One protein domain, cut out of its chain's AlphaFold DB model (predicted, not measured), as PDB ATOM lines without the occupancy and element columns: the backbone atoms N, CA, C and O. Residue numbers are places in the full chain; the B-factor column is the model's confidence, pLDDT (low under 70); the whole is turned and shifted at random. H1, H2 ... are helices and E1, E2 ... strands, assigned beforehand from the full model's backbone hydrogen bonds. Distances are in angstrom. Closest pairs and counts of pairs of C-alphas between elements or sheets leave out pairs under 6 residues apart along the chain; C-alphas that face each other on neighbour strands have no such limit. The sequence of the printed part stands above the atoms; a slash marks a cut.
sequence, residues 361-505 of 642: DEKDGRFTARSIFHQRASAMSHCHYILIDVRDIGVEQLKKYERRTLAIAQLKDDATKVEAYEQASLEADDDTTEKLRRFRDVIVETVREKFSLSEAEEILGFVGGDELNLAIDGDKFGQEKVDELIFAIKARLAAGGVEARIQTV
ATOM      1  N   ASP A 361      44.472  94.887  48.076       88.25
ATOM      2  CA  ASP A 361      43.110  95.051  48.594       88.25
ATOM      3  C   ASP A 361      42.344  93.714  48.575       88.25
ATOM      4  O   ASP A 361      42.476  92.913  47.646       88.25
ATOM      5  N   GLU A 362      41.571  93.439  49.629       80.19
ATOM      6  CA  GLU A 362      40.807  92.191  49.774       80.19
ATOM      7  C   GLU A 362      39.690  92.050  48.740       80.19
ATOM      8  O   GLU A 362      39.384  90.935  48.324       80.19
ATOM      9  N   LYS A 363      39.087  93.160  48.306       79.31
ATOM     10  CA  LYS A 363      37.956  93.157  47.367       79.31
ATOM     11  C   LYS A 363      38.409  93.108  45.915       79.31
ATOM     12  O   LYS A 363      37.661  92.637  45.058       79.31
ATOM     13  N   ASP A 364      39.591  93.648  45.625       84.81
ATOM     14  CA  ASP A 364      40.169  93.667  44.284       84.81
ATOM     15  C   ASP A 364      41.701  93.751  44.344       84.81
ATOM     16  O   ASP A 364      42.287  94.821  44.507       84.81
ATOM     17  N   GLY A 365      42.361  92.607  44.155       83.12
ATOM     18  CA  GLY A 365      43.811  92.479  44.312       83.12
ATOM     19  C   GLY A 365      44.670  93.205  43.267       83.12
ATOM     20  O   GLY A 365      45.883  93.006  43.240       83.12
ATOM     21  N   ARG A 366      44.070  94.006  42.380       88.38
ATOM     22  CA  ARG A 366      44.788  94.910  41.462       88.38
ATOM     23  C   ARG A 366      45.131  96.254  42.102       88.38
ATOM     24  O   ARG A 366      45.947  96.991  41.553       88.38
ATOM     25  N   PHE A 367      44.505  96.550  43.234       92.44
ATOM     26  CA  PHE A 367      44.728  97.744  44.034       92.44
ATOM     27  C   PHE A 367      45.471  97.387  45.321       92.44
ATOM     28  O   PHE A 367      45.503  96.231  45.751       92.44
ATOM     29  N   THR A 368      46.070  98.393  45.940       93.62
ATOM     30  CA  THR A 368      46.782  98.253  47.210       93.62
ATOM     31  C   THR A 368      45.819  98.159  48.393       93.62
ATOM     32  O   THR A 368      44.767  98.796  48.416       93.62
ATOM     33  N   ALA A 369      46.200  97.414  49.423       91.25
ATOM     34  CA  ALA A 369      45.546  97.457  50.719       91.25
ATOM     35  C   ALA A 369      45.614  98.879  51.297       91.25
ATOM     36  O   ALA A 369      46.542  99.643  51.022       91.25
ATOM     37  N   ARG A 370      44.640  99.230  52.144       91.06
ATOM     38  CA  ARG A 370      44.516 100.577  52.721       91.06
ATOM     39  C   ARG A 370      45.789 101.054  53.439       91.06
ATOM     40  O   ARG A 370      46.163 102.217  53.296       91.06
ATOM     41  N   SER A 371      46.463 100.166  54.167       91.19
ATOM     42  CA  SER A 371      47.727 100.457  54.854       91.19
ATOM     43  C   SER A 371      48.832 100.871  53.879       91.19
ATOM     44  O   SER A 371      49.450 101.923  54.043       91.19
ATOM     45  N   ILE A 372      49.015 100.091  52.811       93.88
ATOM     46  CA  ILE A 372      49.992 100.353  51.746       93.88
ATOM     47  C   ILE A 372      49.647 101.629  50.979       93.88
ATOM     48  O   ILE A 372      50.537 102.432  50.691       93.88
ATOM     49  N   PHE A 373      48.360 101.856  50.705       93.44
ATOM     50  CA  PHE A 373      47.885 103.089  50.091       93.44
ATOM     51  C   PHE A 373      48.326 104.317  50.889       93.44
ATOM     52  O   PHE A 373      48.970 105.213  50.346       93.44
ATOM     53  N   HIS A 374      48.016 104.350  52.186       90.69
ATOM     54  CA  HIS A 374      48.362 105.477  53.044       90.69
ATOM     55  C   HIS A 374      49.879 105.659  53.172       90.69
ATOM     56  O   HIS A 374      50.365 106.786  53.064       90.69
ATOM     57  N   GLN A 375      50.630 104.569  53.329       90.00
ATOM     58  CA  GLN A 375      52.085 104.619  53.456       90.00
ATOM     59  C   GLN A 375      52.752 105.197  52.205       90.00
ATOM     60  O   GLN A 375      53.589 106.088  52.318       90.00
ATOM     61  N   ARG A 376      52.377 104.726  51.011       90.06
ATOM     62  CA  ARG A 376      52.991 105.191  49.760       90.06
ATOM     63  C   ARG A 376      52.488 106.584  49.358       90.06
ATOM     64  O   ARG A 376      53.295 107.400  48.934       90.06
ATOM     65  N   ALA A 377      51.197 106.884  49.532       88.50
ATOM     66  CA  ALA A 377      50.632 108.187  49.162       88.50
ATOM     67  C   ALA A 377      51.172 109.330  50.034       88.50
ATOM     68  O   ALA A 377      51.502 110.389  49.518       88.50
ATOM     69  N   SER A 378      51.328 109.107  51.343       84.19
ATOM     70  CA  SER A 378      51.872 110.129  52.252       84.19
ATOM     71  C   SER A 378      53.361 110.426  52.049       84.19
ATOM     72  O   SER A 378      53.869 111.422  52.564       84.19
ATOM     73  N   ALA A 379      54.067 109.571  51.304       81.69
ATOM     74  CA  ALA A 379      55.452 109.791  50.908       81.69
ATOM     75  C   ALA A 379      55.591 110.617  49.614       81.69
ATOM     76  O   ALA A 379      56.705 111.028  49.296       81.69
ATOM     77  N   MET A 380      54.500 110.862  48.873       81.75
ATOM     78  CA  MET A 380      54.508 111.663  47.643       81.75
ATOM     79  C   MET A 380      54.510 113.156  47.979       81.75
ATOM     80  O   MET A 380      53.612 113.628  48.676       81.75
ATOM     81  N   SER A 381      55.482 113.903  47.450       73.56
ATOM     82  CA  SER A 381      55.566 115.355  47.660       73.56
ATOM     83  C   SER A 381      54.423 116.102  46.968       73.56
ATOM     84  O   SER A 381      53.875 117.033  47.542       73.56
ATOM     85  N   HIS A 382      53.997 115.664  45.779       75.25
ATOM     86  CA  HIS A 382      52.817 116.204  45.101       75.25
ATOM     87  C   HIS A 382      51.803 115.095  44.806       75.25
ATOM     88  O   HIS A 382      51.679 114.624  43.682       75.25
ATOM     89  N   CYS A 383      51.066 114.642  45.820       79.25
ATOM     90  CA  CYS A 383      49.996 113.659  45.627       79.25
ATOM     91  C   CYS A 383      48.736 114.307  45.024       79.25
ATOM     92  O   CYS A 383      48.335 115.383  45.454       79.25
ATOM     93  N   HIS A 384      48.076 113.634  44.081       81.06
ATOM     94  CA  HIS A 384      46.724 113.951  43.619       81.06
ATOM     95  C   HIS A 384      45.782 112.811  44.003       81.06
ATOM     96  O   HIS A 384      45.933 111.687  43.519       81.06
ATOM     97  N   TYR A 385      44.772 113.106  44.821       83.50
ATOM     98  CA  TYR A 385      43.718 112.144  45.132       83.50
ATOM     99  C   TYR A 385      42.612 112.188  44.075       83.50
ATOM    100  O   TYR A 385      42.197 113.249  43.615       83.50
ATOM    101  N   ILE A 386      42.120 111.021  43.668       83.44
ATOM    102  CA  ILE A 386      40.955 110.910  42.784       83.44
ATOM    103  C   ILE A 386      39.951 109.989  43.462       83.44
ATOM    104  O   ILE A 386      40.255 108.821  43.704       83.44
ATOM    105  N   LEU A 387      38.764 110.522  43.766       83.69
ATOM    106  CA  LEU A 387      37.672 109.771  44.373       83.69
ATOM    107  C   LEU A 387      36.636 109.450  43.306       83.69
ATOM    108  O   LEU A 387      36.168 110.309  42.557       83.69
ATOM    109  N   ILE A 388      36.281 108.181  43.218       83.94
ATOM    110  CA  ILE A 388      35.336 107.703  42.223       83.94
ATOM    111  C   ILE A 388      34.258 106.922  42.957       83.94
ATOM    112  O   ILE A 388      34.553 105.908  43.578       83.94
ATOM    113  N   ASP A 389      33.023 107.406  42.897       83.19
ATOM    114  CA  ASP A 389      31.850 106.846  43.574       83.19
ATOM    115  C   ASP A 389      30.859 106.349  42.514       83.19
ATOM    116  O   ASP A 389      30.428 107.114  41.646       83.19
ATOM    117  N   VAL A 390      30.507 105.064  42.515       82.06
ATOM    118  CA  VAL A 390      29.546 104.535  41.537       82.06
ATOM    119  C   VAL A 390      28.127 104.876  41.986       82.06
ATOM    120  O   VAL A 390      27.670 104.478  43.055       82.06
ATOM    121  N   ARG A 391      27.396 105.612  41.144       78.69
ATOM    122  CA  ARG A 391      26.094 106.164  41.512       78.69
ATOM    123  C   ARG A 391      25.067 105.046  41.682       78.69
ATOM    124  O   ARG A 391      24.978 104.122  40.882       78.69
ATOM    125  N   ASP A 392      24.253 105.183  42.723       80.38
ATOM    126  CA  ASP A 392      23.015 104.431  42.943       80.38
ATOM    127  C   ASP A 392      23.158 102.917  43.085       80.38
ATOM    128  O   ASP A 392      22.136 102.241  43.143       80.38
ATOM    129  N   ILE A 393      24.369 102.380  43.261       85.31
ATOM    130  CA  ILE A 393      24.595 100.932  43.393       85.31
ATOM    131  C   ILE A 393      23.699 100.309  44.466       85.31
ATOM    132  O   ILE A 393      22.966  99.366  44.181       85.31
ATOM    133  N   GLY A 394      23.669 100.878  45.675       86.62
ATOM    134  CA  GLY A 394      22.810 100.362  46.746       86.62
ATOM    135  C   GLY A 394      21.305 100.520  46.479       86.62
ATOM    136  O   GLY A 394      20.499  99.764  47.014       86.62
ATOM    137  N   VAL A 395      20.899 101.489  45.653       89.00
ATOM    138  CA  VAL A 395      19.491 101.697  45.266       89.00
ATOM    139  C   VAL A 395      19.094 100.700  44.172       89.00
ATOM    140  O   VAL A 395      18.041 100.072  44.265       89.00
ATOM    141  N   GLU A 396      19.949 100.506  43.168       88.88
ATOM    142  CA  GLU A 396      19.793  99.496  42.118       88.88
ATOM    143  C   GLU A 396      19.752  98.076  42.697       88.88
ATOM    144  O   GLU A 396      18.924  97.262  42.282       88.88
ATOM    145  N   GLN A 397      20.603  97.797  43.686       89.94
ATOM    146  CA  GLN A 397      20.646  96.540  44.430       89.94
ATOM    147  C   GLN A 397      19.299  96.257  45.110       89.94
ATOM    148  O   GLN A 397      18.672  95.235  44.829       89.94
ATOM    149  N   LEU A 398      18.782  97.202  45.907       92.12
ATOM    150  CA  LEU A 398      17.463  97.070  46.539       92.12
ATOM    151  C   LEU A 398      16.338  96.930  45.506       92.12
ATOM    152  O   LEU A 398      15.411  96.148  45.707       92.12
ATOM    153  N   LYS A 399      16.437  97.617  44.363       92.50
ATOM    154  CA  LYS A 399      15.490  97.454  43.253       92.50
ATOM    155  C   LYS A 399      15.534  96.073  42.617       92.50
ATOM    156  O   LYS A 399      14.504  95.541  42.199       92.50
ATOM    157  N   LYS A 400      16.718  95.477  42.500       92.19
ATOM    158  CA  LYS A 400      16.864  94.095  42.043       92.19
ATOM    159  C   LYS A 400      16.235  93.135  43.052       92.19
ATOM    160  O   LYS A 400      15.512  92.233  42.630       92.19
ATOM    161  N   TYR A 401      16.456  93.350  44.346       94.25
ATOM    162  CA  TYR A 401      15.860  92.530  45.400       94.25
ATOM    163  C   TYR A 401      14.345  92.612  45.400       94.25
ATOM    164  O   TYR A 401      13.690  91.580  45.383       94.25
ATOM    165  N   GLU A 402      13.784  93.815  45.331       94.94
ATOM    166  CA  GLU A 402      12.344  94.021  45.229       94.94
ATOM    167  C   GLU A 402      11.752  93.251  44.041       94.94
ATOM    168  O   GLU A 402      10.831  92.458  44.221       94.94
ATOM    169  N   ARG A 403      12.325  93.402  42.836       93.88
ATOM    170  CA  ARG A 403      11.860  92.675  41.643       93.88
ATOM    171  C   ARG A 403      11.913  91.158  41.824       93.88
ATOM    172  O   ARG A 403      10.963  90.479  41.446       93.88
ATOM    173  N   ARG A 404      13.003  90.632  42.395       94.50
ATOM    174  CA  ARG A 404      13.152  89.194  42.676       94.50
ATOM    175  C   ARG A 404      12.101  88.725  43.677       94.50
ATOM    176  O   ARG A 404      11.383  87.775  43.396       94.50
ATOM    177  N   THR A 405      11.963  89.423  44.797       94.25
ATOM    178  CA  THR A 405      11.020  89.079  45.864       94.25
ATOM    179  C   THR A 405       9.571  89.121  45.384       94.25
ATOM    180  O   THR A 405       8.817  88.190  45.653       94.25
ATOM    181  N   LEU A 406       9.186  90.139  44.607       92.75
ATOM    182  CA  LEU A 406       7.848  90.228  44.014       92.75
ATOM    183  C   LEU A 406       7.591  89.111  42.992       92.75
ATOM    184  O   LEU A 406       6.499  88.551  42.973       92.75
ATOM    185  N   ALA A 407       8.584  88.751  42.172       94.88
ATOM    186  CA  ALA A 407       8.460  87.631  41.238       94.88
ATOM    187  C   ALA A 407       8.314  86.286  41.971       94.88
ATOM    188  O   ALA A 407       7.478  85.468  41.594       94.88
ATOM    189  N   ILE A 408       9.076  86.077  43.049       96.25
ATOM    190  CA  ILE A 408       8.980  84.880  43.897       96.25
ATOM    191  C   ILE A 408       7.606  84.810  44.568       96.25
ATOM    192  O   ILE A 408       6.977  83.756  44.558       96.25
ATOM    193  N   ALA A 409       7.094  85.925  45.092       92.81
ATOM    194  CA  ALA A 409       5.781  85.978  45.735       92.81
ATOM    195  C   ALA A 409       4.627  85.550  44.800       92.81
ATOM    196  O   ALA A 409       3.602  85.068  45.278       92.81
ATOM    197  N   GLN A 410       4.797  85.679  43.478       93.06
ATOM    198  CA  GLN A 410       3.812  85.267  42.466       93.06
ATOM    199  C   GLN A 410       3.847  83.766  42.127       93.06
ATOM    200  O   GLN A 410       2.972  83.281  41.401       93.06
ATOM    201  N   LEU A 411       4.837  83.016  42.619       95.12
ATOM    202  CA  LEU A 411       4.898  81.568  42.428       95.12
ATOM    203  C   LEU A 411       3.742  80.885  43.173       95.12
ATOM    204  O   LEU A 411       3.287  81.345  44.217       95.12
ATOM    205  N   LYS A 412       3.232  79.779  42.620       91.50
ATOM    206  CA  LYS A 412       2.011  79.132  43.135       91.50
ATOM    207  C   LYS A 412       2.244  78.218  44.334       91.50
ATOM    208  O   LYS A 412       1.333  78.041  45.128       91.50
ATOM    209  N   ASP A 413       3.421  77.613  44.410       94.38
ATOM    210  CA  ASP A 413       3.750  76.564  45.369       94.38
ATOM    211  C   ASP A 413       4.767  77.071  46.396       94.38
ATOM    212  O   ASP A 413       5.749  77.722  46.037       94.38
ATOM    213  N   ASP A 414       4.524  76.775  47.672       95.94
ATOM    214  CA  ASP A 414       5.314  77.314  48.778       95.94
ATOM    215  C   ASP A 414       6.721  76.712  48.854       95.94
ATOM    216  O   ASP A 414       7.670  77.440  49.148       95.94
ATOM    217  N   ALA A 415       6.899  75.433  48.509       95.25
ATOM    218  CA  ALA A 415       8.232  74.832  48.443       95.25
ATOM    219  C   ALA A 415       9.075  75.500  47.345       95.25
ATOM    220  O   ALA A 415      10.221  75.883  47.579       95.25
ATOM    221  N   THR A 416       8.464  75.746  46.185       95.88
ATOM    222  CA  THR A 416       9.102  76.451  45.064       95.88
ATOM    223  C   THR A 416       9.443  77.904  45.425       95.88
ATOM    224  O   THR A 416      10.486  78.411  45.014       95.88
ATOM    225  N   LYS A 417       8.600  78.597  46.209       96.50
ATOM    226  CA  LYS A 417       8.902  79.954  46.709       96.50
ATOM    227  C   LYS A 417      10.132  79.967  47.605       96.50
ATOM    228  O   LYS A 417      10.989  80.829  47.430       96.50
ATOM    229  N   VAL A 418      10.195  79.042  48.562       95.38
ATOM    230  CA  VAL A 418      11.324  78.918  49.492       95.38
ATOM    231  C   VAL A 418      12.609  78.661  48.714       95.38
ATOM    232  O   VAL A 418      13.566  79.413  48.876       95.38
ATOM    233  N   GLU A 419      12.612  77.671  47.820       94.81
ATOM    234  CA  GLU A 419      13.782  77.332  47.001       94.81
ATOM    235  C   GLU A 419      14.241  78.525  46.148       94.81
ATOM    236  O   GLU A 419      15.417  78.893  46.154       94.81
ATOM    237  N   ALA A 420      13.307  79.201  45.471       95.81
ATOM    238  CA  ALA A 420      13.621  80.374  44.662       95.81
ATOM    239  C   ALA A 420      14.147  81.551  45.502       95.81
ATOM    240  O   ALA A 420      15.004  82.302  45.033       95.81
ATOM    241  N   TYR A 421      13.661  81.723  46.734       94.69
ATOM    242  CA  TYR A 421      14.145  82.750  47.656       94.69
ATOM    243  C   TYR A 421      15.556  82.455  48.160       94.69
ATOM    244  O   TYR A 421      16.408  83.345  48.137       94.69
ATOM    245  N   GLU A 422      15.823  81.217  48.575       92.31
ATOM    246  CA  GLU A 422      17.160  80.788  48.990       92.31
ATOM    247  C   GLU A 422      18.169  80.992  47.855       92.31
ATOM    248  O   GLU A 422      19.203  81.631  48.064       92.31
ATOM    249  N   GLN A 423      17.830  80.562  46.637       92.38
ATOM    250  CA  GLN A 423      18.677  80.768  45.464       92.38
ATOM    251  C   GLN A 423      18.878  82.259  45.159       92.38
ATOM    252  O   GLN A 423      20.002  82.713  44.939       92.38
ATOM    253  N   ALA A 424      17.808  83.058  45.193       92.69
ATOM    254  CA  ALA A 424      17.894  84.498  44.960       92.69
ATOM    255  C   ALA A 424      18.764  85.218  45.998       92.69
ATOM    256  O   ALA A 424      19.396  86.221  45.651       92.69
ATOM    257  N   SER A 425      18.783  84.724  47.238       91.25
ATOM    258  CA  SER A 425      19.637  85.224  48.312       91.25
ATOM    259  C   SER A 425      21.088  84.795  48.094       91.25
ATOM    260  O   SER A 425      21.984  85.632  48.175       91.25
ATOM    261  N   LEU A 426      21.345  83.537  47.727       89.38
ATOM    262  CA  LEU A 426      22.691  83.076  47.374       89.38
ATOM    263  C   LEU A 426      23.288  83.887  46.226       89.38
ATOM    264  O   LEU A 426      24.455  84.240  46.293       89.38
ATOM    265  N   GLU A 427      22.501  84.236  45.214       90.06
ATOM    266  CA  GLU A 427      22.913  85.073  44.078       90.06
ATOM    267  C   GLU A 427      22.778  86.584  44.330       90.06
ATOM    268  O   GLU A 427      22.913  87.390  43.397       90.06
ATOM    269  N   ALA A 428      22.409  86.998  45.544       87.31
ATOM    270  CA  ALA A 428      22.357  88.413  45.869       87.31
ATOM    271  C   ALA A 428      23.748  89.020  45.622       87.31
ATOM    272  O   ALA A 428      24.772  88.428  45.950       87.31
ATOM    273  N   ASP A 429      23.761  90.188  44.985       86.31
ATOM    274  CA  ASP A 429      24.957  90.988  44.688       86.31
ATOM    275  C   ASP A 429      25.930  90.461  43.648       86.31
ATOM    276  O   ASP A 429      26.914  91.147  43.376       86.31
ATOM    277  N   ASP A 430      25.637  89.346  42.980       88.94
ATOM    278  CA  ASP A 430      26.488  88.856  41.891       88.94
ATOM    279  C   ASP A 430      26.620  89.909  40.776       88.94
ATOM    280  O   ASP A 430      27.723  90.377  40.499       88.94
ATOM    281  N   ASP A 431      25.501  90.385  40.212       86.00
ATOM    282  CA  ASP A 431      25.521  91.434  39.177       86.00
ATOM    283  C   ASP A 431      26.163  92.735  39.672       86.00
ATOM    284  O   ASP A 431      26.853  93.413  38.912       86.00
ATOM    285  N   THR A 432      25.934  93.103  40.938       86.25
ATOM    286  CA  THR A 432      26.511  94.314  41.536       86.25
ATOM    287  C   THR A 432      28.027  94.182  41.625       86.25
ATOM    288  O   THR A 432      28.757  95.087  41.222       86.25
ATOM    289  N   THR A 433      28.509  93.034  42.092       86.00
ATOM    290  CA  THR A 433      29.930  92.699  42.188       86.00
ATOM    291  C   THR A 433      30.571  92.692  40.805       86.00
ATOM    292  O   THR A 433      31.625  93.300  40.618       86.00
ATOM    293  N   GLU A 434      29.926  92.084  39.807       85.56
ATOM    294  CA  GLU A 434      30.395  92.112  38.420       85.56
ATOM    295  C   GLU A 434      30.437  93.533  37.850       85.56
ATOM    296  O   GLU A 434      31.424  93.910  37.218       85.56
ATOM    297  N   LYS A 435      29.401  94.345  38.089       85.00
ATOM    298  CA  LYS A 435      29.347  95.746  37.644       85.00
ATOM    299  C   LYS A 435      30.469  96.568  38.276       85.00
ATOM    300  O   LYS A 435      31.154  97.297  37.562       85.00
ATOM    301  N   LEU A 436      30.704  96.416  39.581       87.56
ATOM    302  CA  LEU A 436      31.796  97.084  40.296       87.56
ATOM    303  C   LEU A 436      33.176  96.622  39.810       87.56
ATOM    304  O   LEU A 436      34.090  97.439  39.720       87.56
ATOM    305  N   ARG A 437      33.338  95.344  39.452       86.50
ATOM    306  CA  ARG A 437      34.574  94.841  38.833       86.50
ATOM    307  C   ARG A 437      34.795  95.453  37.454       86.50
ATOM    308  O   ARG A 437      35.842  96.047  37.260       86.50
ATOM    309  N   ARG A 438      33.799  95.439  36.562       86.12
ATOM    310  CA  ARG A 438      33.896  96.085  35.233       86.12
ATOM    311  C   ARG A 438      34.207  97.574  35.336       86.12
ATOM    312  O   ARG A 438      35.026  98.091  34.585       86.12
ATOM    313  N   PHE A 439      33.575  98.260  36.287       88.06
ATOM    314  CA  PHE A 439      33.902  99.641  36.624       88.06
ATOM    315  C   PHE A 439      35.399  99.787  36.944       88.06
ATOM    316  O   PHE A 439      36.072 100.618  36.341       88.06
ATOM    317  N   ARG A 440      35.935  98.945  37.833       90.44
ATOM    318  CA  ARG A 440      37.358  98.946  38.201       90.44
ATOM    319  C   ARG A 440      38.271  98.546  37.043       90.44
ATOM    320  O   ARG A 440      39.338  99.137  36.927       90.44
ATOM    321  N   ASP A 441      37.859  97.623  36.173       90.62
ATOM    322  CA  ASP A 441      38.602  97.228  34.965       90.62
ATOM    323  C   ASP A 441      38.865  98.455  34.089       90.62
ATOM    324  O   ASP A 441      40.012  98.740  33.747       90.62
ATOM    325  N   VAL A 442      37.820  99.253  33.836       90.56
ATOM    326  CA  VAL A 442      37.934 100.504  33.078       90.56
ATOM    327  C   VAL A 442      38.915 101.466  33.745       90.56
ATOM    328  O   VAL A 442      39.727 102.081  33.053       90.56
ATOM    329  N   ILE A 443      38.880 101.602  35.076       91.31
ATOM    330  CA  ILE A 443      39.838 102.456  35.791       91.31
ATOM    331  C   ILE A 443      41.266 101.944  35.602       91.31
ATOM    332  O   ILE A 443      42.138 102.720  35.215       91.31
ATOM    333  N   VAL A 444      41.500 100.653  35.842       92.56
ATOM    334  CA  VAL A 444      42.821 100.022  35.728       92.56
ATOM    335  C   VAL A 444      43.393 100.220  34.328       92.56
ATOM    336  O   VAL A 444      44.507 100.721  34.190       92.56
ATOM    337  N   GLU A 445      42.626  99.885  33.292       93.06
ATOM    338  CA  GLU A 445      43.041 100.035  31.895       93.06
ATOM    339  C   GLU A 445      43.370 101.490  31.557       93.06
ATOM    340  O   GLU A 445      44.406 101.776  30.958       93.06
ATOM    341  N   THR A 446      42.525 102.428  31.990       92.50
ATOM    342  CA  THR A 446      42.710 103.851  31.678       92.50
ATOM    343  C   THR A 446      43.927 104.436  32.389       92.50
ATOM    344  O   THR A 446      44.696 105.168  31.767       92.50
ATOM    345  N   VAL A 447      44.143 104.096  33.665       92.56
ATOM    346  CA  VAL A 447      45.331 104.514  34.429       92.56
ATOM    347  C   VAL A 447      46.597 103.967  33.776       92.56
ATOM    348  O   VAL A 447      47.540 104.724  33.540       92.56
ATOM    349  N   ARG A 448      46.613 102.672  33.432       92.94
ATOM    350  CA  ARG A 448      47.769 102.039  32.783       92.94
ATOM    351  C   ARG A 448      48.090 102.675  31.441       92.94
ATOM    352  O   ARG A 448      49.246 102.990  31.190       92.94
ATOM    353  N   GLU A 449      47.086 102.915  30.608       92.50
ATOM    354  CA  GLU A 449      47.269 103.546  29.302       92.50
ATOM    355  C   GLU A 449      47.785 104.985  29.431       92.50
ATOM    356  O   GLU A 449      48.804 105.335  28.833       92.50
ATOM    357  N   LYS A 450      47.131 105.811  30.258       91.94
ATOM    358  CA  LYS A 450      47.465 107.237  30.403       91.94
ATOM    359  C   LYS A 450      48.830 107.484  31.025       91.94
ATOM    360  O   LYS A 450      49.497 108.460  30.676       91.94
ATOM    361  N   PHE A 451      49.267 106.594  31.906       91.50
ATOM    362  CA  PHE A 451      50.569 106.685  32.558       91.50
ATOM    363  C   PHE A 451      51.613 105.725  31.985       91.50
ATOM    364  O   PHE A 451      52.747 105.726  32.458       91.50
ATOM    365  N   SER A 452      51.262 104.966  30.941       89.31
ATOM    366  CA  SER A 452      52.131 103.976  30.291       89.31
ATOM    367  C   SER A 452      52.730 102.962  31.276       89.31
ATOM    368  O   SER A 452      53.907 102.620  31.185       89.31
ATOM    369  N   LEU A 453      51.915 102.497  32.227       88.06
ATOM    370  CA  LEU A 453      52.321 101.530  33.248       88.06
ATOM    371  C   LEU A 453      52.261 100.101  32.698       88.06
ATOM    372  O   LEU A 453      51.258  99.695  32.104       88.06
ATOM    373  N   SER A 454      53.298  99.312  32.962       86.06
ATOM    374  CA  SER A 454      53.336  97.870  32.673       86.06
ATOM    375  C   SER A 454      52.373  97.087  33.566       86.06
ATOM    376  O   SER A 454      52.082  97.532  34.668       86.06
ATOM    377  N   GLU A 455      51.912  95.893  33.165       81.25
ATOM    378  CA  GLU A 455      51.008  95.060  33.992       81.25
ATOM    379  C   GLU A 455      51.559  94.732  35.391       81.25
ATOM    380  O   GLU A 455      50.788  94.537  36.331       81.25
ATOM    381  N   ALA A 456      52.887  94.692  35.530       76.06
ATOM    382  CA  ALA A 456      53.563  94.424  36.792       76.06
ATOM    383  C   ALA A 456      53.537  95.619  37.758       76.06
ATOM    384  O   ALA A 456      53.643  95.412  38.966       76.06
ATOM    385  N   GLU A 457      53.390  96.848  37.251       80.06
ATOM    386  CA  GLU A 457      53.281  98.040  38.090       80.06
ATOM    387  C   GLU A 457      51.923  98.076  38.794       80.06
ATOM    388  O   GLU A 457      50.867  97.869  38.183       80.06
ATOM    389  N   GLU A 458      51.959  98.332  40.098       79.38
ATOM    390  CA  GLU A 458      50.772  98.412  40.941       79.38
ATOM    391  C   GLU A 458      50.108  99.781  40.827       79.38
ATOM    392  O   GLU A 458      50.772 100.816  40.750       79.38
ATOM    393  N   ILE A 459      48.777  99.786  40.849       89.12
ATOM    394  CA  ILE A 459      48.000 101.020  40.903       89.12
ATOM    395  C   ILE A 459      47.780 101.362  42.368       89.12
ATOM    396  O   ILE A 459      47.176 100.589  43.116       89.12
ATOM    397  N   LEU A 460      48.257 102.539  42.770       92.81
ATOM    398  CA  LEU A 460      48.086 103.021  44.129       92.81
ATOM    399  C   LEU A 460      46.647 103.501  44.338       92.81
ATOM    400  O   LEU A 460      46.279 104.634  44.026       92.81
ATOM    401  N   GLY A 461      45.828 102.609  44.872       93.50
ATOM    402  CA  GLY A 461      44.446 102.882  45.222       93.50
ATOM    403  C   GLY A 461      43.925 101.883  46.237       93.50
ATOM    404  O   GLY A 461      44.538 100.838  46.423       93.50
ATOM    405  N   PHE A 462      42.813 102.195  46.893       90.81
ATOM    406  CA  PHE A 462      42.122 101.257  47.783       90.81
ATOM    407  C   PHE A 462      40.619 101.260  47.510       90.81
ATOM    408  O   PHE A 462      40.052 102.270  47.071       90.81
ATOM    409  N   VAL A 463      39.969 100.125  47.777       89.44
ATOM    410  CA  VAL A 463      38.598  99.864  47.327       89.44
ATOM    411  C   VAL A 463      37.596  99.952  48.482       89.44
ATOM    412  O   VAL A 463      37.593  99.176  49.444       89.44
ATOM    413  N   GLY A 464      36.678 100.909  48.364       84.62
ATOM    414  CA  GLY A 464      35.504 101.065  49.216       84.62
ATOM    415  C   GLY A 464      34.402 100.048  48.896       84.62
ATOM    416  O   GLY A 464      34.660  98.939  48.430       84.62
ATOM    417  N   GLY A 465      33.152 100.362  49.241       80.38
ATOM    418  CA  GLY A 465      32.002  99.563  48.794       80.38
ATOM    419  C   GLY A 465      31.751  99.803  47.306       80.38
ATOM    420  O   GLY A 465      32.172  99.029  46.446       80.38
ATOM    421  N   ASP A 466      31.117 100.934  47.039       83.00
ATOM    422  CA  ASP A 466      30.872 101.563  45.741       83.00
ATOM    423  C   ASP A 466      31.913 102.641  45.381       83.00
ATOM    424  O   ASP A 466      31.891 103.175  44.276       83.00
ATOM    425  N   GLU A 467      32.860 102.914  46.282       85.56
ATOM    426  CA  GLU A 467      33.884 103.951  46.138       85.56
ATOM    427  C   GLU A 467      35.267 103.364  45.783       85.56
ATOM    428  O   GLU A 467      35.626 102.254  46.190       85.56
ATOM    429  N   LEU A 468      36.081 104.129  45.057       89.31
ATOM    430  CA  LEU A 468      37.490 103.868  44.765       89.31
ATOM    431  C   LEU A 468      38.289 105.149  45.008       89.31
ATOM    432  O   LEU A 468      37.928 106.215  44.510       89.31
ATOM    433  N   ASN A 469      39.393 105.027  45.740       90.06
ATOM    434  CA  ASN A 469      40.330 106.119  45.976       90.06
ATOM    435  C   ASN A 469      41.634 105.813  45.247       90.06
ATOM    436  O   ASN A 469      42.189 104.733  45.441       90.06
ATOM    437  N   LEU A 470      42.126 106.750  44.442       91.50
ATOM    438  CA  LEU A 470      43.434 106.678  43.790       91.50
ATOM    439  C   LEU A 470      44.350 107.772  44.332       91.50
ATOM    440  O   LEU A 470      43.880 108.863  44.648       91.50
ATOM    441  N   ALA A 471      45.647 107.487  44.389       90.25
ATOM    442  CA  ALA A 471      46.695 108.457  44.679       90.25
ATOM    443  C   ALA A 471      47.681 108.471  43.509       90.25
ATOM    444  O   ALA A 471      48.269 107.442  43.168       90.25
ATOM    445  N   ILE A 472      47.824 109.631  42.872       88.56
ATOM    446  CA  ILE A 472      48.678 109.827  41.702       88.56
ATOM    447  C   ILE A 472      49.825 110.763  42.060       88.56
ATOM    448  O   ILE A 472      49.605 111.836  42.611       88.56
ATOM    449  N   ASP A 473      51.041 110.369  41.698       86.81
ATOM    450  CA  ASP A 473      52.238 111.183  41.884       86.81
ATOM    451  C   ASP A 473      52.322 112.286  40.812       86.81
ATOM    452  O   ASP A 473      52.624 112.040  39.638       86.81
ATOM    453  N   GLY A 474      52.018 113.511  41.223       81.19
ATOM    454  CA  GLY A 474      52.053 114.719  40.410       81.19
ATOM    455  C   GLY A 474      53.451 115.096  39.945       81.19
ATOM    456  O   GLY A 474      53.579 115.604  38.831       81.19
ATOM    457  N   ASP A 475      54.494 114.774  40.717       82.12
ATOM    458  CA  ASP A 475      55.887 114.996  40.310       82.12
ATOM    459  C   ASP A 475      56.262 114.104  39.129       82.12
ATOM    460  O   ASP A 475      56.974 114.515  38.210       82.12
ATOM    461  N   LYS A 476      55.745 112.872  39.129       87.38
ATOM    462  CA  LYS A 476      56.007 111.892  38.072       87.38
ATOM    463  C   LYS A 476      55.210 112.172  36.795       87.38
ATOM    464  O   LYS A 476      55.734 111.968  35.698       87.38
ATOM    465  N   PHE A 477      53.942 112.572  36.911       87.62
ATOM    466  CA  PHE A 477      53.024 112.613  35.762       87.62
ATOM    467  C   PHE A 477      52.589 114.015  35.323       87.62
ATOM    468  O   PHE A 477      52.271 114.192  34.146       87.62
ATOM    469  N   GLY A 478      52.599 115.002  36.220       83.62
ATOM    470  CA  GLY A 478      52.108 116.357  35.972       83.62
ATOM    471  C   GLY A 478      50.576 116.482  35.961       83.62
ATOM    472  O   GLY A 478      49.849 115.557  35.594       83.62
ATOM    473  N   GLN A 479      50.077 117.670  36.325       81.06
ATOM    474  CA  GLN A 479      48.641 117.975  36.445       81.06
ATOM    475  C   GLN A 479      47.853 117.751  35.139       81.06
ATOM    476  O   GLN A 479      46.746 117.226  35.182       81.06
ATOM    477  N   GLU A 480      48.421 118.087  33.975       84.31
ATOM    478  CA  GLU A 480      47.746 117.925  32.676       84.31
ATOM    479  C   GLU A 480      47.379 116.460  32.395       84.31
ATOM    480  O   GLU A 480      46.249 116.160  32.007       84.31
ATOM    481  N   LYS A 481      48.290 115.518  32.677       85.69
ATOM    482  CA  LYS A 481      48.006 114.084  32.514       85.69
ATOM    483  C   LYS A 481      46.989 113.570  33.528       85.69
ATOM    484  O   LYS A 481      46.220 112.665  33.205       85.69
ATOM    485  N   VAL A 482      46.982 114.125  34.741       83.00
ATOM    486  CA  VAL A 482      45.959 113.816  35.751       83.00
ATOM    487  C   VAL A 482      44.583 114.252  35.244       83.00
ATOM    488  O   VAL A 482      43.641 113.460  35.284       83.00
ATOM    489  N   ASP A 483      44.468 115.457  34.685       80.88
ATOM    490  CA  ASP A 483      43.222 115.953  34.093       80.88
ATOM    491  C   ASP A 483      42.775 115.087  32.905       80.88
ATOM    492  O   ASP A 483      41.619 114.654  32.852       80.88
ATOM    493  N   GLU A 484      43.686 114.732  31.996       86.31
ATOM    494  CA  GLU A 484      43.391 113.801  30.902       86.31
ATOM    495  C   GLU A 484      42.894 112.433  31.382       86.31
ATOM    496  O   GLU A 484      41.983 111.860  30.774       86.31
ATOM    497  N   LEU A 485      43.497 111.890  32.444       87.88
ATOM    498  CA  LEU A 485      43.079 110.629  33.050       87.88
ATOM    499  C   LEU A 485      41.624 110.719  33.515       87.88
ATOM    500  O   LEU A 485      40.822 109.839  33.204       87.88
ATOM    501  N   ILE A 486      41.270 111.792  34.215       82.56
ATOM    502  CA  ILE A 486      39.917 112.010  34.738       82.56
ATOM    503  C   ILE A 486      38.901 112.064  33.599       82.56
ATOM    504  O   ILE A 486      37.869 111.389  33.658       82.56
ATOM    505  N   PHE A 487      39.187 112.833  32.546       82.69
ATOM    506  CA  PHE A 487      38.306 112.916  31.380       82.69
ATOM    507  C   PHE A 487      38.174 111.570  30.660       82.69
ATOM    508  O   PHE A 487      37.068 111.199  30.259       82.69
ATOM    509  N   ALA A 488      39.266 110.814  30.529       87.31
ATOM    510  CA  ALA A 488      39.247 109.496  29.901       87.31
ATOM    511  C   ALA A 488      38.424 108.485  30.712       87.31
ATOM    512  O   ALA A 488      37.598 107.770  30.139       87.31
ATOM    513  N   ILE A 489      38.584 108.477  32.040       86.94
ATOM    514  CA  ILE A 489      37.781 107.654  32.948       86.94
ATOM    515  C   ILE A 489      36.290 108.010  32.798       86.94
ATOM    516  O   ILE A 489      35.467 107.115  32.591       86.94
ATOM    517  N   LYS A 490      35.937 109.307  32.809       80.38
ATOM    518  CA  LYS A 490      34.552 109.789  32.601       80.38
ATOM    519  C   LYS A 490      33.956 109.296  31.294       80.38
ATOM    520  O   LYS A 490      32.867 108.722  31.292       80.38
ATOM    521  N   ALA A 491      34.673 109.489  30.193       82.44
ATOM    522  CA  ALA A 491      34.199 109.103  28.872       82.44
ATOM    523  C   ALA A 491      33.980 107.585  28.755       82.44
ATOM    524  O   ALA A 491      32.958 107.151  28.221       82.44
ATOM    525  N   ARG A 492      34.908 106.772  29.278       87.75
ATOM    526  CA  ARG A 492      34.827 105.306  29.182       87.75
ATOM    527  C   ARG A 492      33.731 104.713  30.056       87.75
ATOM    528  O   ARG A 492      33.003 103.844  29.581       87.75
ATOM    529  N   LEU A 493      33.561 105.199  31.285       83.69
ATOM    530  CA  LEU A 493      32.470 104.729  32.144       83.69
ATOM    531  C   LEU A 493      31.098 105.070  31.554       83.69
ATOM    532  O   LEU A 493      30.227 104.200  31.506       83.69
ATOM    533  N   ALA A 494      30.937 106.282  31.012       77.31
ATOM    534  CA  ALA A 494      29.711 106.682  30.327       77.31
ATOM    535  C   ALA A 494      29.418 105.800  29.097       77.31
ATOM    536  O   ALA A 494      28.286 105.357  28.915       77.31
ATOM    537  N   ALA A 495      30.434 105.491  28.282       80.69
ATOM    538  CA  ALA A 495      30.299 104.588  27.134       80.69
ATOM    539  C   ALA A 495      29.935 103.146  27.541       80.69
ATOM    540  O   ALA A 495      29.201 102.472  26.822       80.69
ATOM    541  N   GLY A 496      30.408 102.688  28.704       73.50
ATOM    542  CA  GLY A 496      30.087 101.377  29.276       73.50
ATOM    543  C   GLY A 496      28.727 101.293  29.980       73.50
ATOM    544  O   GLY A 496      28.408 100.245  30.540       73.50
ATOM    545  N   GLY A 497      27.932 102.371  29.990       69.94
ATOM    546  CA  GLY A 497      26.635 102.414  30.674       69.94
ATOM    547  C   GLY A 497      26.735 102.422  32.205       69.94
ATOM    548  O   GLY A 497      25.761 102.100  32.887       69.94
ATOM    549  N   VAL A 498      27.901 102.766  32.757       67.12
ATOM    550  CA  VAL A 498      28.095 102.939  34.198       67.12
ATOM    551  C   VAL A 498      27.975 104.426  34.514       67.12
ATOM    552  O   VAL A 498      28.886 105.206  34.241       67.12
ATOM    553  N   GLU A 499      26.853 104.829  35.112       63.38
ATOM    554  CA  GLU A 499      26.749 106.152  35.728       63.38
ATOM    555  C   GLU A 499      27.623 106.167  36.990       63.38
ATOM    556  O   GLU A 499      27.241 105.676  38.049       63.38
ATOM    557  N   ALA A 500      28.842 106.691  36.876       57.56
ATOM    558  CA  ALA A 500      29.732 106.907  38.009       57.56
ATOM    559  C   ALA A 500      29.873 108.404  38.286       57.56
ATOM    560  O   ALA A 500      30.069 109.209  37.372       57.56
ATOM    561  N   ARG A 501      29.833 108.776  39.563       58.53
ATOM    562  CA  ARG A 501      30.325 110.066  40.037       58.53
ATOM    563  C   ARG A 501      31.845 109.987  40.075       58.53
ATOM    564  O   ARG A 501      32.443 109.534  41.045       58.53
ATOM    565  N   ILE A 502      32.488 110.439  39.011       54.16
ATOM    566  CA  ILE A 502      33.932 110.672  39.055       54.16
ATOM    567  C   ILE A 502      34.127 112.068  39.622       54.16
ATOM    568  O   ILE A 502      33.937 113.071  38.926       54.16
ATOM    569  N   GLN A 503      34.433 112.113  40.913       59.41
ATOM    570  CA  GLN A 503      34.642 113.337  41.666       59.41
ATOM    571  C   GLN A 503      36.137 113.497  41.896       59.41
ATOM    572  O   GLN A 503      36.721 113.007  42.858       59.41
ATOM    573  N   THR A 504      36.781 114.210  40.983       49.03
ATOM    574  CA  THR A 504      38.171 114.573  41.203       49.03
ATOM    575  C   THR A 504      38.232 115.680  42.231       49.03
ATOM    576  O   THR A 504      37.836 116.814  41.950       49.03
ATOM    577  N   VAL A 505      38.799 115.361  43.386       50.97
ATOM    578  CA  VAL A 505      39.295 116.380  44.297       50.97
ATOM    579  C   VAL A 505      40.806 116.306  44.307       50.97
ATOM    580  O   VAL A 505      41.406 115.493  45.000       50.97
TER     581      VAL A 505
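Overview. This is residues 361 to 505 of the 642 residues of an uncharacterized protein of Patescibacteria group bacterium (UniProt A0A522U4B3). A small four-stranded sheet is covered by H4 and H6 on one face and by H1 on the other, and a long arm, the helical hairpin of H2 and H3, reaches away from this body and makes much of the length. H4 starts near the base of the arm and runs back over the sheet. The printed part has 145 residues, with six named helices and four named strands in the order H1 E1 H2 H3 H4 E2 E3 H5 H6 E4; the class is mixed, helices and strands. The sheet's order is E2 E3 E1 E4, all antiparallel. The whole is loose, with a radius of gyration of the C-alphas of 19.0 A, and spans 65 by 30 by 25 A.

Along the chain. Find C-alpha 383 at (49.996, 113.659, 45.627); from there E1, residues 383 to 390, runs 22.8 A. E3 is residues 467 to 473, 20.2 A; E2 is residues 461 to 463 and E4 residues 500 to 503. H4, residues 430 to 451, is the longest helix at 31.4 A and starts at C-alpha 430, (26.488, 88.856, 41.891). H6, residues 479 to 495, measures 24.5 A, H2, residues 393 to 409, 24.1 A, and H3, residues 414 to 426, 18.4 A. H1 is residues 370 to 377 and H5 residues 474 to 477.

Arrangement. Look first at inner strands E3 and E1, where N 470 and O 386 are 2.9 A apart, within hydrogen-bond range. In the hairpin E2 and E3, N 462 and O 469 are 3.0 A apart; between E1 and E4, N 501 and O 389 are 2.7 A apart. The helices make three layers with the sheet, H4 and H6 on one face and H1 on the opposite face. H6 runs along the strands over E1, at a height over the sheet of 9.6 A. H4 touches H6, closest at the C-alphas of Lys 450 and Leu 485, 6.1 A, opposite ways at a shallow tilt of 34.8 degrees, only just short of steep. H1 lies only just over E2, with 3 of its 8 C-alphas there. E3, H5 H6 and E4 form a split strand-helix-strand unit, two strands running the same way with E1 between them, and its crossover is right-handed. H5 only grazes the sheet. H2 touches H3 with residues 404 to 409 alone, closest at the C-alphas of Ile 408 and Lys 417, 5.7 A. In H1, H2, H3, H4 and H6 every O i to N i+4 pair is within hydrogen-bond range; H5 is too short for one.

Size, cuts and confidence. The C-alphas farthest apart, of Asp 413 and Asp 475, are 65.0 A apart. The printed part has no cut and no long link. Mean pLDDT of the printed part is 86.0; residues 497 to 505 are under 70.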